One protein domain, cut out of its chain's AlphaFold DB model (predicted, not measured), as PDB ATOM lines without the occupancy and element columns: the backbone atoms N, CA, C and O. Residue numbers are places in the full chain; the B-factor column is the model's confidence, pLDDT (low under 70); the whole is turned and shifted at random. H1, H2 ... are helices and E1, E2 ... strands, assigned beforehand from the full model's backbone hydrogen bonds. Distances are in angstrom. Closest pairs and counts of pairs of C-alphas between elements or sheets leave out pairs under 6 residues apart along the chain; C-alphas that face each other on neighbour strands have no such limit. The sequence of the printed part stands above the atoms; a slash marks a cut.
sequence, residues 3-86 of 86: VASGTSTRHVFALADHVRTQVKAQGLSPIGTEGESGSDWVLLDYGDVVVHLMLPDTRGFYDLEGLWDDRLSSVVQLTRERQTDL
ATOM      1  N   VAL A   3     -22.581  38.309 -11.896       96.69
ATOM      2  CA  VAL A   3     -23.480  39.231 -11.186       96.69
ATOM      3  C   VAL A   3     -24.824  39.248 -11.906       96.69
ATOM      4  O   VAL A   3     -24.879  39.475 -13.116       96.69
ATOM      5  N   ALA A   4     -25.914  39.007 -11.181       97.75
ATOM      6  CA  ALA A   4     -27.265  39.096 -11.724       97.75
ATOM      7  C   ALA A   4     -28.215  39.793 -10.747       97.75
ATOM      8  O   ALA A   4     -27.968  39.853  -9.541       97.75
ATOM      9  N   SER A   5     -29.315  40.314 -11.288       97.94
ATOM     10  CA  SER A   5     -30.288  41.077 -10.513       97.94
ATOM     11  C   SER A   5     -31.634  40.368 -10.422       97.94
ATOM     12  O   SER A   5     -32.152  39.881 -11.425       97.94
ATOM     13  N   GLY A   6     -32.208  40.340  -9.219       97.25
ATOM     14  CA  GLY A   6     -33.596  39.947  -8.978       97.25
ATOM     15  C   GLY A   6     -34.477  41.175  -8.748       97.25
ATOM     16  O   GLY A   6     -33.994  42.234  -8.380       97.25
ATOM     17  N   THR A   7     -35.785  41.048  -8.947       97.69
ATOM     18  CA  THR A   7     -36.743  42.170  -8.802       97.69
ATOM     19  C   THR A   7     -37.322  42.318  -7.390       97.69
ATOM     20  O   THR A   7     -38.080  43.242  -7.125       97.69
ATOM     21  N   SER A   8     -37.019  41.379  -6.493       97.62
ATOM     22  CA  SER A   8     -37.415  41.369  -5.077       97.62
ATOM     23  C   SER A   8     -36.523  40.390  -4.310       97.62
ATOM     24  O   SER A   8     -35.948  39.489  -4.923       97.62
ATOM     25  N   THR A   9     -36.448  40.504  -2.982       97.50
ATOM     26  CA  THR A   9     -35.696  39.564  -2.124       97.50
ATOM     27  C   THR A   9     -36.131  38.115  -2.338       97.50
ATOM     28  O   THR A   9     -35.304  37.212  -2.462       97.50
ATOM     29  N   ARG A  10     -37.441  37.883  -2.501       97.19
ATOM     30  CA  ARG A  10     -37.991  36.568  -2.856       97.19
ATOM     31  C   ARG A  10     -37.478  36.072  -4.209       97.19
ATOM     32  O   ARG A  10     -37.169  34.892  -4.340       97.19
ATOM     33  N   HIS A  11     -37.409  36.946  -5.213       97.69
ATOM     34  CA  HIS A  11     -36.890  36.584  -6.532       97.69
ATOM     35  C   HIS A  11     -35.383  36.291  -6.470       97.69
ATOM     36  O   HIS A  11     -34.955  35.272  -7.000       97.69
ATOM     37  N   VAL A  12     -34.597  37.108  -5.763       98.19
ATOM     38  CA  VAL A  12     -33.161  36.864  -5.525       98.19
ATOM     39  C   VAL A  12     -32.943  35.491  -4.883       98.19
ATOM     40  O   VAL A  12     -32.150  34.695  -5.386       98.19
ATOM     41  N   PHE A  13     -33.702  35.165  -3.836       97.50
ATOM     42  CA  PHE A  13     -33.602  33.862  -3.182       97.50
ATOM     43  C   PHE A  13     -34.020  32.706  -4.105       97.50
ATOM     44  O   PHE A  13     -33.350  31.676  -4.139       97.50
ATOM     45  N   ALA A  14     -35.086  32.877  -4.896       97.25
ATOM     46  CA  ALA A  14     -35.522  31.875  -5.869       97.25
ATOM     47  C   ALA A  14     -34.471  31.626  -6.965       97.25
ATOM     48  O   ALA A  14     -34.254  30.480  -7.352       97.25
ATOM     49  N   LEU A  15     -33.783  32.674  -7.432       97.69
ATOM     50  CA  LEU A  15     -32.655  32.546  -8.359       97.69
ATOM     51  C   LEU A  15     -31.502  31.773  -7.715       97.69
ATOM     52  O   LEU A  15     -30.960  30.862  -8.337       97.69
ATOM     53  N   ALA A  16     -31.159  32.084  -6.463       97.44
ATOM     54  CA  ALA A  16     -30.095  31.386  -5.746       97.44
ATOM     55  C   ALA A  16     -30.411  29.896  -5.576       97.44
ATOM     56  O   ALA A  16     -29.555  29.041  -5.804       97.44
ATOM     57  N   ASP A  17     -31.654  29.576  -5.221       96.81
ATOM     58  CA  ASP A  17     -32.098  28.195  -5.063       96.81
ATOM     59  C   ASP A  17     -32.132  27.431  -6.386       96.81
ATOM     60  O   ASP A  17     -31.719  26.269  -6.455       96.81
ATOM     61  N   HIS A  18     -32.538  28.110  -7.460       97.62
ATOM     62  CA  HIS A  18     -32.477  27.557  -8.801       97.62
ATOM     63  C   HIS A  18     -31.034  27.220  -9.196       97.62
ATOM     64  O   HIS A  18     -30.771  26.091  -9.607       97.62
ATOM     65  N   VAL A  19     -30.086  28.145  -9.003       97.12
ATOM     66  CA  VAL A  19     -28.660  27.908  -9.281       97.12
ATOM     67  C   VAL A  19     -28.136  26.730  -8.458       97.12
ATOM     68  O   VAL A  19     -27.577  25.796  -9.033       97.12
ATOM     69  N   ARG A  20     -28.385  26.699  -7.141       96.31
ATOM     70  CA  ARG A  20     -27.989  25.568  -6.283       96.31
ATOM     71  C   ARG A  20     -28.550  24.242  -6.786       96.31
ATOM     72  O   ARG A  20     -27.818  23.260  -6.834       96.31
ATOM     73  N   THR A  21     -29.820  24.215  -7.177       97.38
ATOM     74  CA  THR A  21     -30.486  23.007  -7.680       97.38
ATOM     75  C   THR A  21     -29.851  22.519  -8.979       97.38
ATOM     76  O   THR A  21     -29.543  21.332  -9.100       97.38
ATOM     77  N   GLN A  22     -29.612  23.421  -9.933       97.50
ATOM     78  CA  GLN A  22     -29.012  23.072 -11.222       97.50
ATOM     79  C   GLN A  22     -27.563  22.600 -11.071       97.50
ATOM     80  O   GLN A  22     -27.179  21.593 -11.658       97.50
ATOM     81  N   VAL A  23     -26.767  23.276 -10.242       96.06
ATOM     82  CA  VAL A  23     -25.363  22.907 -10.014       96.06
ATOM     83  C   VAL A  23     -25.257  21.590  -9.235       96.06
ATOM     84  O   VAL A  23     -24.452  20.725  -9.581       96.06
ATOM     85  N   LYS A  24     -26.148  21.364  -8.261       96.25
ATOM     86  CA  LYS A  24     -26.248  20.086  -7.543       96.25
ATOM     87  C   LYS A  24     -26.605  18.922  -8.461       96.25
ATOM     88  O   LYS A  24     -26.066  17.833  -8.281       96.25
ATOM     89  N   ALA A  25     -27.454  19.140  -9.466       97.31
ATOM     90  CA  ALA A  25     -27.757  18.126 -10.479       97.31
ATOM     91  C   ALA A  25     -26.526  17.725 -11.319       97.31
ATOM     92  O   ALA A  25     -26.509  16.638 -11.889       97.31
ATOM     93  N   GLN A  26     -25.483  18.561 -11.350       96.25
ATOM     94  CA  GLN A  26     -24.192  18.275 -11.988       96.25
ATOM     95  C   GLN A  26     -23.151  17.691 -11.013       96.25
ATOM     96  O   GLN A  26     -21.997  17.504 -11.385       96.25
ATOM     97  N   GLY A  27     -23.538  17.388  -9.768       96.31
ATOM     98  CA  GLY A  27     -22.655  16.788  -8.762       96.31
ATOM     99  C   GLY A  27     -21.784  17.782  -7.991       96.31
ATOM    100  O   GLY A  27     -20.912  17.359  -7.235       96.31
ATOM    101  N   LEU A  28     -22.021  19.087  -8.141       95.69
ATOM    102  CA  LEU A  28     -21.272  20.142  -7.459       95.69
ATOM    103  C   LEU A  28     -22.129  20.805  -6.377       95.69
ATOM    104  O   LEU A  28     -23.342  20.942  -6.508       95.69
ATOM    105  N   SER A  29     -21.504  21.231  -5.285       93.81
ATOM    106  CA  SER A  29     -22.154  22.010  -4.225       93.81
ATOM    107  C   SER A  29     -21.347  23.278  -3.963       93.81
ATOM    108  O   SER A  29     -20.134  23.254  -4.171       93.81
ATOM    109  N   PRO A  30     -21.989  24.377  -3.538       93.88
ATOM    110  CA  PRO A  30     -21.247  25.569  -3.160       93.88
ATOM    111  C   PRO A  30     -20.328  25.256  -1.972       93.88
ATOM    112  O   PRO A  30     -20.721  24.542  -1.049       93.88
ATOM    113  N   ILE A  31     -19.113  25.801  -2.012       96.88
ATOM    114  CA  ILE A  31     -18.151  25.811  -0.903       96.88
ATOM    115  C   ILE A  31     -18.710  26.664   0.236       96.88
ATOM    116  O   ILE A  31     -18.640  26.278   1.401       96.88
ATOM    117  N   GLY A  32     -19.302  27.806  -0.122       94.81
ATOM    118  CA  GLY A  32     -19.907  28.754   0.801       94.81
ATOM    119  C   GLY A  32     -21.168  29.384   0.222       94.81
ATOM    120  O   GLY A  32     -21.342  29.511  -0.993       94.81
ATOM    121  N   THR A  33     -22.091  29.759   1.099       95.94
ATOM    122  CA  THR A  33     -23.276  30.541   0.744       95.94
ATOM    123  C   THR A  33     -23.489  31.596   1.810       95.94
ATOM    124  O   THR A  33     -23.499  31.267   2.991       95.94
ATOM    125  N   GLU A  34     -23.686  32.835   1.379       96.56
ATOM    126  CA  GLU A  34     -23.992  33.967   2.251       96.56
ATOM    127  C   GLU A  34     -25.301  34.618   1.810       96.56
ATOM    128  O   GLU A  34     -25.637  34.632   0.621       96.56
ATOM    129  N   GLY A  35     -26.026  35.187   2.771       92.00
ATOM    130  CA  GLY A  35     -27.344  35.777   2.555       92.00
ATOM    131  C   GLY A  35     -28.477  34.761   2.713       92.00
ATOM    132  O   GLY A  35     -28.546  33.740   2.027       92.00
ATOM    133  N   GLU A  36     -29.396  35.063   3.628       84.88
ATOM    134  CA  GLU A  36     -30.560  34.228   3.925       84.88
ATOM    135  C   GLU A  36     -31.829  34.713   3.204       84.88
ATOM    136  O   GLU A  36     -31.837  35.702   2.466       84.88
ATOM    137  N   SER A  37     -32.938  34.004   3.429       83.12
ATOM    138  CA  SER A  37     -34.257  34.426   2.962       83.12
ATOM    139  C   SER A  37     -34.590  35.826   3.484       83.12
ATOM    140  O   SER A  37     -34.700  36.038   4.687       83.12
ATOM    141  N   GLY A  38     -34.813  36.764   2.563       86.44
ATOM    142  CA  GLY A  38     -35.069  38.170   2.879       86.44
ATOM    143  C   GLY A  38     -33.859  39.085   2.688       86.44
ATOM    144  O   GLY A  38     -34.030  40.292   2.778       86.44
ATOM    145  N   SER A  39     -32.678  38.539   2.375       92.62
ATOM    146  CA  SER A  39     -31.514  39.341   1.996       92.62
ATOM    147  C   SER A  39     -31.688  39.971   0.611       92.62
ATOM    148  O   SER A  39     -32.172  39.326  -0.326       92.62
ATOM    149  N   ASP A  40     -31.222  41.210   0.467       96.88
ATOM    150  CA  ASP A  40     -31.127  41.907  -0.819       96.88
ATOM    151  C   ASP A  40     -29.929  41.435  -1.655       96.88
ATOM    152  O   ASP A  40     -29.811  41.802  -2.823       96.88
ATOM    153  N   TRP A  41     -29.049  40.616  -1.067       97.94
ATOM    154  CA  TRP A  41     -27.865  40.046  -1.703       97.94
ATOM    155  C   TRP A  41     -27.609  38.619  -1.200       97.94
ATOM    156  O   TRP A  41     -27.492  38.372   0.000       97.94
ATOM    157  N   VAL A  42     -27.513  37.679  -2.136       98.19
ATOM    158  CA  VAL A  42     -27.061  36.305  -1.917       98.19
ATOM    159  C   VAL A  42     -25.774  36.055  -2.702       98.19
ATOM    160  O   VAL A  42     -25.674  36.411  -3.880       98.19
ATOM    161  N   LEU A  43     -24.797  35.422  -2.057       97.94
ATOM    162  CA  LEU A  43     -23.533  35.001  -2.658       97.94
ATOM    163  C   LEU A  43     -23.452  33.477  -2.652       97.94
ATOM    164  O   LEU A  43     -23.699  32.840  -1.629       97.94
ATOM    165  N   LEU A  44     -23.093  32.900  -3.798       97.75
ATOM    166  CA  LEU A  44     -22.793  31.477  -3.945       97.75
ATOM    167  C   LEU A  44     -21.345  31.327  -4.404       97.75
ATOM    168  O   LEU A  44     -20.993  31.797  -5.490       97.75
ATOM    169  N   ASP A  45     -20.527  30.671  -3.592       97.69
ATOM    170  CA  ASP A  45     -19.123  30.409  -3.892       97.69
ATOM    171  C   ASP A  45     -18.933  28.951  -4.325       97.69
ATOM    172  O   ASP A  45     -19.247  28.033  -3.569       97.69
ATOM    173  N   TYR A  46     -18.420  28.736  -5.536       97.00
ATOM    174  CA  TYR A  46     -18.063  27.421  -6.077       97.00
ATOM    175  C   TYR A  46     -16.547  27.259  -6.292       97.00
ATOM    176  O   TYR A  46     -16.124  26.335  -6.985       97.00
ATOM    177  N   GLY A  47     -15.718  28.145  -5.733       94.69
ATOM    178  CA  GLY A  47     -14.263  28.154  -5.897       94.69
ATOM    179  C   GLY A  47     -13.835  28.832  -7.195       94.69
ATOM    180  O   GLY A  47     -13.324  29.948  -7.176       94.69
ATOM    181  N   ASP A  48     -14.095  28.190  -8.337       93.94
ATOM    182  CA  ASP A  48     -13.727  28.733  -9.656       93.94
ATOM    183  C   ASP A  48     -14.687  29.840 -10.126       93.94
ATOM    184  O   ASP A  48     -14.343  30.705 -10.938       93.94
ATOM    185  N   VAL A  49     -15.924  29.813  -9.624       95.56
ATOM    186  CA  VAL A  49     -16.980  30.767  -9.972       95.56
ATOM    187  C   VAL A  49     -17.690  31.235  -8.709       95.56
ATOM    188  O   VAL A  49     -18.238  30.434  -7.958       95.56
ATOM    189  N   VAL A  50     -17.756  32.556  -8.535       96.44
ATOM    190  CA  VAL A  50     -18.591  33.209  -7.518       96.44
ATOM    191  C   VAL A  50     -19.769  33.896  -8.201       96.44
ATOM    192  O   VAL A  50     -19.576  34.673  -9.147       96.44
ATOM    193  N   VAL A  51     -20.978  33.603  -7.726       97.81
ATOM    194  CA  VAL A  51     -22.240  34.159  -8.225       97.81
ATOM    195  C   VAL A  51     -22.802  35.132  -7.196       97.81
ATOM    196  O   VAL A  51     -23.087  34.748  -6.065       97.81
ATOM    197  N   HIS A  52     -23.008  36.380  -7.609       98.00
ATOM    198  CA  HIS A  52     -23.640  37.418  -6.807       98.00
ATOM    199  C   HIS A  52     -25.040  37.707  -7.352       98.00
ATOM    200  O   HIS A  52     -25.199  38.125  -8.502       98.00
ATOM    201  N   LEU A  53     -26.060  37.483  -6.530       98.12
ATOM    202  CA  LEU A  53     -27.459  37.739  -6.857       98.12
ATOM    203  C   LEU A  53     -27.975  38.838  -5.942       98.12
ATOM    204  O   LEU A  53     -27.930  38.679  -4.728       98.12
ATOM    205  N   MET A  54     -28.449  39.944  -6.506       98.12
ATOM    206  CA  MET A  54     -28.750  41.141  -5.718       98.12
ATOM    207  C   MET A  54     -29.933  41.943  -6.263       98.12
ATOM    208  O   MET A  54     -30.316  41.788  -7.423       98.12
ATOM    209  N   LEU A  55     -30.531  42.808  -5.448       98.25
ATOM    210  CA  LEU A  55     -31.464  43.818  -5.955       98.25
ATOM    211  C   LEU A  55     -30.738  44.862  -6.823       98.25
ATOM    212  O   LEU A  55     -29.532  45.062  -6.648       98.25
ATOM    213  N   PRO A  56     -31.436  45.548  -7.753       98.12
ATOM    214  CA  PRO A  56     -30.822  46.569  -8.600       98.12
ATOM    215  C   PRO A  56     -30.179  47.696  -7.785       98.12
ATOM    216  O   PRO A  56     -29.061  48.096  -8.094       98.12
ATOM    217  N   ASP A  57     -30.836  48.137  -6.710       97.81
ATOM    218  CA  ASP A  57     -30.328  49.204  -5.842       97.81
ATOM    219  C   ASP A  57     -29.048  48.771  -5.114       97.81
ATOM    220  O   ASP A  57     -28.061  49.503  -5.090       97.81
ATOM    221  N   THR A  58     -29.018  47.539  -4.596       97.69
ATOM    222  CA  THR A  58     -27.829  46.947  -3.969       97.69
ATOM    223  C   THR A  58     -26.682  46.796  -4.970       97.69
ATOM    224  O   THR A  58     -25.540  47.114  -4.644       97.69
ATOM    225  N   ARG A  59     -26.975  46.382  -6.212       96.94
ATOM    226  CA  ARG A  59     -25.984  46.300  -7.298       96.94
ATOM    227  C   ARG A  59     -25.382  47.645  -7.638       96.94
ATOM    228  O   ARG A  59     -24.166  47.735  -7.753       96.94
ATOM    229  N   GLY A  60     -26.223  48.666  -7.771       95.31
ATOM    230  CA  GLY A  60     -25.775  50.027  -8.042       95.31
ATOM    231  C   GLY A  60     -24.958  50.612  -6.891       95.31
ATOM    232  O   GLY A  60     -23.980  51.303  -7.139       95.31
ATOM    233  N   PHE A  61     -25.324  50.311  -5.641       95.50
ATOM    234  CA  PHE A  61     -24.595  50.792  -4.468       95.50
ATOM    235  C   PHE A  61     -23.192  50.181  -4.350       95.50
ATOM    236  O   PHE A  61     -22.233  50.907  -4.100       95.50
ATOM    237  N   TYR A  62     -23.071  48.857  -4.504       94.94
ATOM    238  CA  TYR A  62     -21.786  48.170  -4.353       94.94
ATOM    239  C   TYR A  62     -20.918  48.197  -5.614       94.94
ATOM    240  O   TYR A  62     -19.707  48.041  -5.488       94.94
ATOM    241  N   ASP A  63     -21.522  48.355  -6.797       93.62
ATOM    242  CA  ASP A  63     -20.862  48.468  -8.106       93.62
ATOM    243  C   ASP A  63     -19.649  47.535  -8.273       93.62
ATOM    244  O   ASP A  63     -18.533  47.939  -8.608       93.62
ATOM    245  N   LEU A  64     -19.861  46.242  -7.999       93.06
ATOM    246  CA  LEU A  64     -18.793  45.252  -8.138       93.06
ATOM    247  C   LEU A  64     -18.264  45.236  -9.577       93.06
ATOM    248  O   LEU A  64     -17.072  45.080  -9.801       93.06
ATOM    249  N   GLU A  65     -19.134  45.422 -10.565       90.25
ATOM    250  CA  GLU A  65     -18.734  45.446 -11.970       90.25
ATOM    251  C   GLU A  65     -17.743  46.573 -12.270       90.25
ATOM    252  O   GLU A  65     -16.745  46.313 -12.935       90.25
ATOM    253  N   GLY A  66     -17.945  47.774 -11.719       89.00
ATOM    254  CA  GLY A  66     -16.981  48.867 -11.828       89.00
ATOM    255  C   GLY A  66     -15.637  48.575 -11.155       89.00
ATOM    256  O   GLY A  66     -14.594  48.984 -11.666       89.00
ATOM    257  N   LEU A  67     -15.634  47.836 -10.039       86.19
ATOM    258  CA  LEU A  67     -14.402  47.447  -9.340       86.19
ATOM    259  C   LEU A  67     -13.551  46.459 -10.152       86.19
ATOM    260  O   LEU A  67     -12.323  46.546 -10.131       86.19
ATOM    261  N   TRP A  68     -14.200  45.513 -10.826       85.00
ATOM    262  CA  TRP A  68     -13.542  44.399 -11.514       85.00
ATOM    263  C   TRP A  68     -13.419  44.591 -13.033       85.00
ATOM    264  O   TRP A  68     -12.869  43.723 -13.708       85.00
ATOM    265  N   ASP A  69     -13.918  45.697 -13.589       81.25
ATOM    266  CA  ASP A  69     -13.654  46.078 -14.977       81.25
ATOM    267  C   ASP A  69     -12.305  46.804 -15.072       81.25
ATOM    268  O   ASP A  69     -12.166  47.948 -14.637       81.25
ATOM    269  N   ASP A  70     -11.314  46.161 -15.694       69.75
ATOM    270  CA  ASP A  70      -9.973  46.718 -15.937       69.75
ATOM    271  C   ASP A  70      -9.995  48.076 -16.670       69.75
ATOM    272  O   ASP A  70      -9.088  48.904 -16.523       69.75
ATOM    273  N   ARG A  71     -11.043  48.335 -17.464       63.81
ATOM    274  CA  ARG A  71     -11.209  49.613 -18.171       63.81
ATOM    275  C   ARG A  71     -11.709  50.728 -17.255       63.81
ATOM    276  O   ARG A  71     -11.371  51.887 -17.494       63.81
ATOM    277  N   LEU A  72     -12.481  50.401 -16.219       60.12
ATOM    278  CA  LEU A  72     -13.009  51.367 -15.252       60.12
ATOM    279  C   LEU A  72     -12.078  51.543 -14.049       60.12
ATOM    280  O   LEU A  72     -11.936  52.667 -13.563       60.12
ATOM    281  N   SER A  73     -11.366  50.495 -13.630       59.00
ATOM    282  CA  SER A  73     -10.376  50.563 -12.550       59.00
ATOM    283  C   SER A  73      -9.282  51.599 -12.846       59.00
ATOM    284  O   SER A  73      -8.975  52.438 -11.995       59.00
ATOM    285  N   SER A  74      -8.808  51.651 -14.095       62.00
ATOM    286  CA  SER A  74      -7.849  52.656 -14.576       62.00
ATOM    287  C   SER A  74      -8.389  54.098 -14.473       62.00
ATOM    288  O   SER A  74      -7.656  55.023 -14.125       62.00
ATOM    289  N   VAL A  75      -9.687  54.319 -14.724       63.97
ATOM    290  CA  VAL A  75     -10.340  55.644 -14.623       63.97
ATOM    291  C   VAL A  75     -10.558  56.061 -13.164       63.97
ATOM    292  O   VAL A  75     -10.393  57.238 -12.818       63.97
ATOM    293  N   VAL A  76     -10.897  55.106 -12.294       63.72
ATOM    294  CA  VAL A  76     -11.033  55.328 -10.848       63.72
ATOM    295  C   VAL A  76      -9.685  55.719 -10.231       63.72
ATOM    296  O   VAL A  76      -9.648  56.645  -9.419       63.72
ATOM    297  N   GLN A  77      -8.578  55.096 -10.652       61.25
ATOM    298  CA  GLN A  77      -7.226  55.477 -10.218       61.25
ATOM    299  C   GLN A  77      -6.871  56.908 -10.645       61.25
ATOM    300  O   GLN A  77      -6.540  57.728  -9.791       61.25
ATOM    301  N   LEU A  78      -7.078  57.256 -11.919       62.34
ATOM    302  CA  LEU A  78      -6.805  58.605 -12.442       62.34
ATOM    303  C   LEU A  78      -7.620  59.705 -11.745       62.34
ATOM    304  O   LEU A  78      -7.184  60.851 -11.628       62.34
ATOM    305  N   THR A  79      -8.839  59.384 -11.309       64.56
ATOM    306  CA  THR A  79      -9.702  60.345 -10.608       64.56
ATOM    307  C   THR A  79      -9.279  60.528  -9.153       64.56
ATOM    308  O   THR A  79      -9.348  61.650  -8.657       64.56
ATOM    309  N   ARG A  80      -8.792  59.469  -8.492       60.81
ATOM    310  CA  ARG A  80      -8.243  59.557  -7.131       60.81
ATOM    311  C   ARG A  80      -6.921  60.318  -7.095       60.81
ATOM    312  O   ARG A  80      -6.758  61.162  -6.225       60.81
ATOM    313  N   GLU A  81      -6.033  60.090  -8.062       66.62
ATOM    314  CA  GLU A  81      -4.725  60.759  -8.137       66.62
ATOM    315  C   GLU A  81      -4.861  62.285  -8.277       66.62
ATOM    316  O   GLU A  81      -4.260  63.025  -7.501       66.62
ATOM    317  N   ARG A  82      -5.764  62.774  -9.145       59.62
ATOM    318  CA  ARG A  82      -6.042  64.221  -9.285       59.62
ATOM    319  C   ARG A  82      -6.583  64.895  -8.022       59.62
ATOM    320  O   ARG A  82      -6.553  66.119  -7.943       59.62
ATOM    321  N   GLN A  83      -7.152  64.136  -7.089       56.22
ATOM    322  CA  GLN A  83      -7.758  64.684  -5.876       56.22
ATOM    323  C   GLN A  83      -6.759  64.777  -4.712       56.22
ATOM    324  O   GLN A  83      -7.037  65.464  -3.737       56.22
ATOM    325  N   THR A  84      -5.611  64.105  -4.820       57.28
ATOM    326  CA  THR A  84      -4.479  64.184  -3.877       57.28
ATOM    327  C   THR A  84      -3.441  65.246  -4.245       57.28
ATOM    328  O   THR A  84      -2.617  65.591  -3.402       57.28
ATOM    329  N   ASP A  85      -3.499  65.772  -5.470       55.16
ATOM    330  CA  ASP A  85      -2.583  66.797  -5.993       55.16
ATOM    331  C   ASP A  85      -3.129  68.243  -5.866       55.16
ATOM    332  O   ASP A  85      -2.562  69.175  -6.443       55.16
ATOM    333  N   LEU A  86      -4.222  68.443  -5.116       48.34
ATOM    334  CA  LEU A  86      -4.816  69.741  -4.746       48.34
ATOM    335  C   LEU A  86      -4.927  69.860  -3.223       48.34
ATOM    336  O   LEU A  86      -4.715  70.985  -2.718       48.34
TER     337      LEU A  86
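Overview. This is residues 3 to 86 of the 86 residues of an uncharacterized protein of marine metagenome (UniProt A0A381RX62). A small sheet of four strands has the long helix H1 over one face and the short H2 over part of the other, three layers with the sheet between helices. Beyond H2 the chain runs out through short H3 into H4, which makes an arm; residues 77 to 86, of which 77 to 84 belong to H4, stick out. The printed part has 84 residues with four named helices and four named strands, E1 H1 E2 E3 E4 H2 H3 H4, class mixed; the mixed sheet has the order E1 E4 E3 E2. The whole is loose, radius of gyration of the C-alphas 16.3 A, spanning 55 by 27 by 17 A.

Arrangement. E3, residues 41 to 45, forms antiparallel hairpins with E4, residues 50 to 54 (N 44 and O 51, 2.9 A), and E2, residues 32 to 34 (N 34 and O 43, 3.0 A), all within hydrogen-bond range: a meander, each strand antiparallel to the one before. E1, residues 3 to 5, is parallel to E4, N 4 and O 52 at 2.9 A. H1, residues 9 to 25, is on the sheet at a height of 9.3 A, over E4 and E3, along the strands at 5 degrees to E4 on the local plane; the C-alphas of Val 12 and Leu 53 are closest to each other, 5.9 A. E1, H1 and E2 make a split strand-helix-strand unit, two strands running the same way with E4 and E3 between, its crossover right-handed. H2, residues 56 to 62, is on the opposite face at 8.2 A, over E4, only just slantwise at 32 degrees on the local plane. H3, residues 64 to 68, and H4, residues 70 to 84, only just touch, with 3 pairs of C-alphas within 8 A, only at the corner, closest at Gly 66 and Leu 72, 5.8 A. Every O i to N i+4 pair is within range in H1, H2 and H3, and 8 of 11 in H4.

Along the chain. E1 begins at C-alpha 3 (-23.480, 39.231, -11.186). H1 measures 24.3 A, E3 13.2 A, E4 13.0 A and H4 21.9 A, ending at C-alpha 84 (-4.479, 64.184, -3.877).

Size, cuts and confidence. The C-alphas of Ala 25 and Leu 86 are farthest apart, 56.8 A. The printed part has no cut and no long link. Residues 70 to 86 have pLDDT under 70.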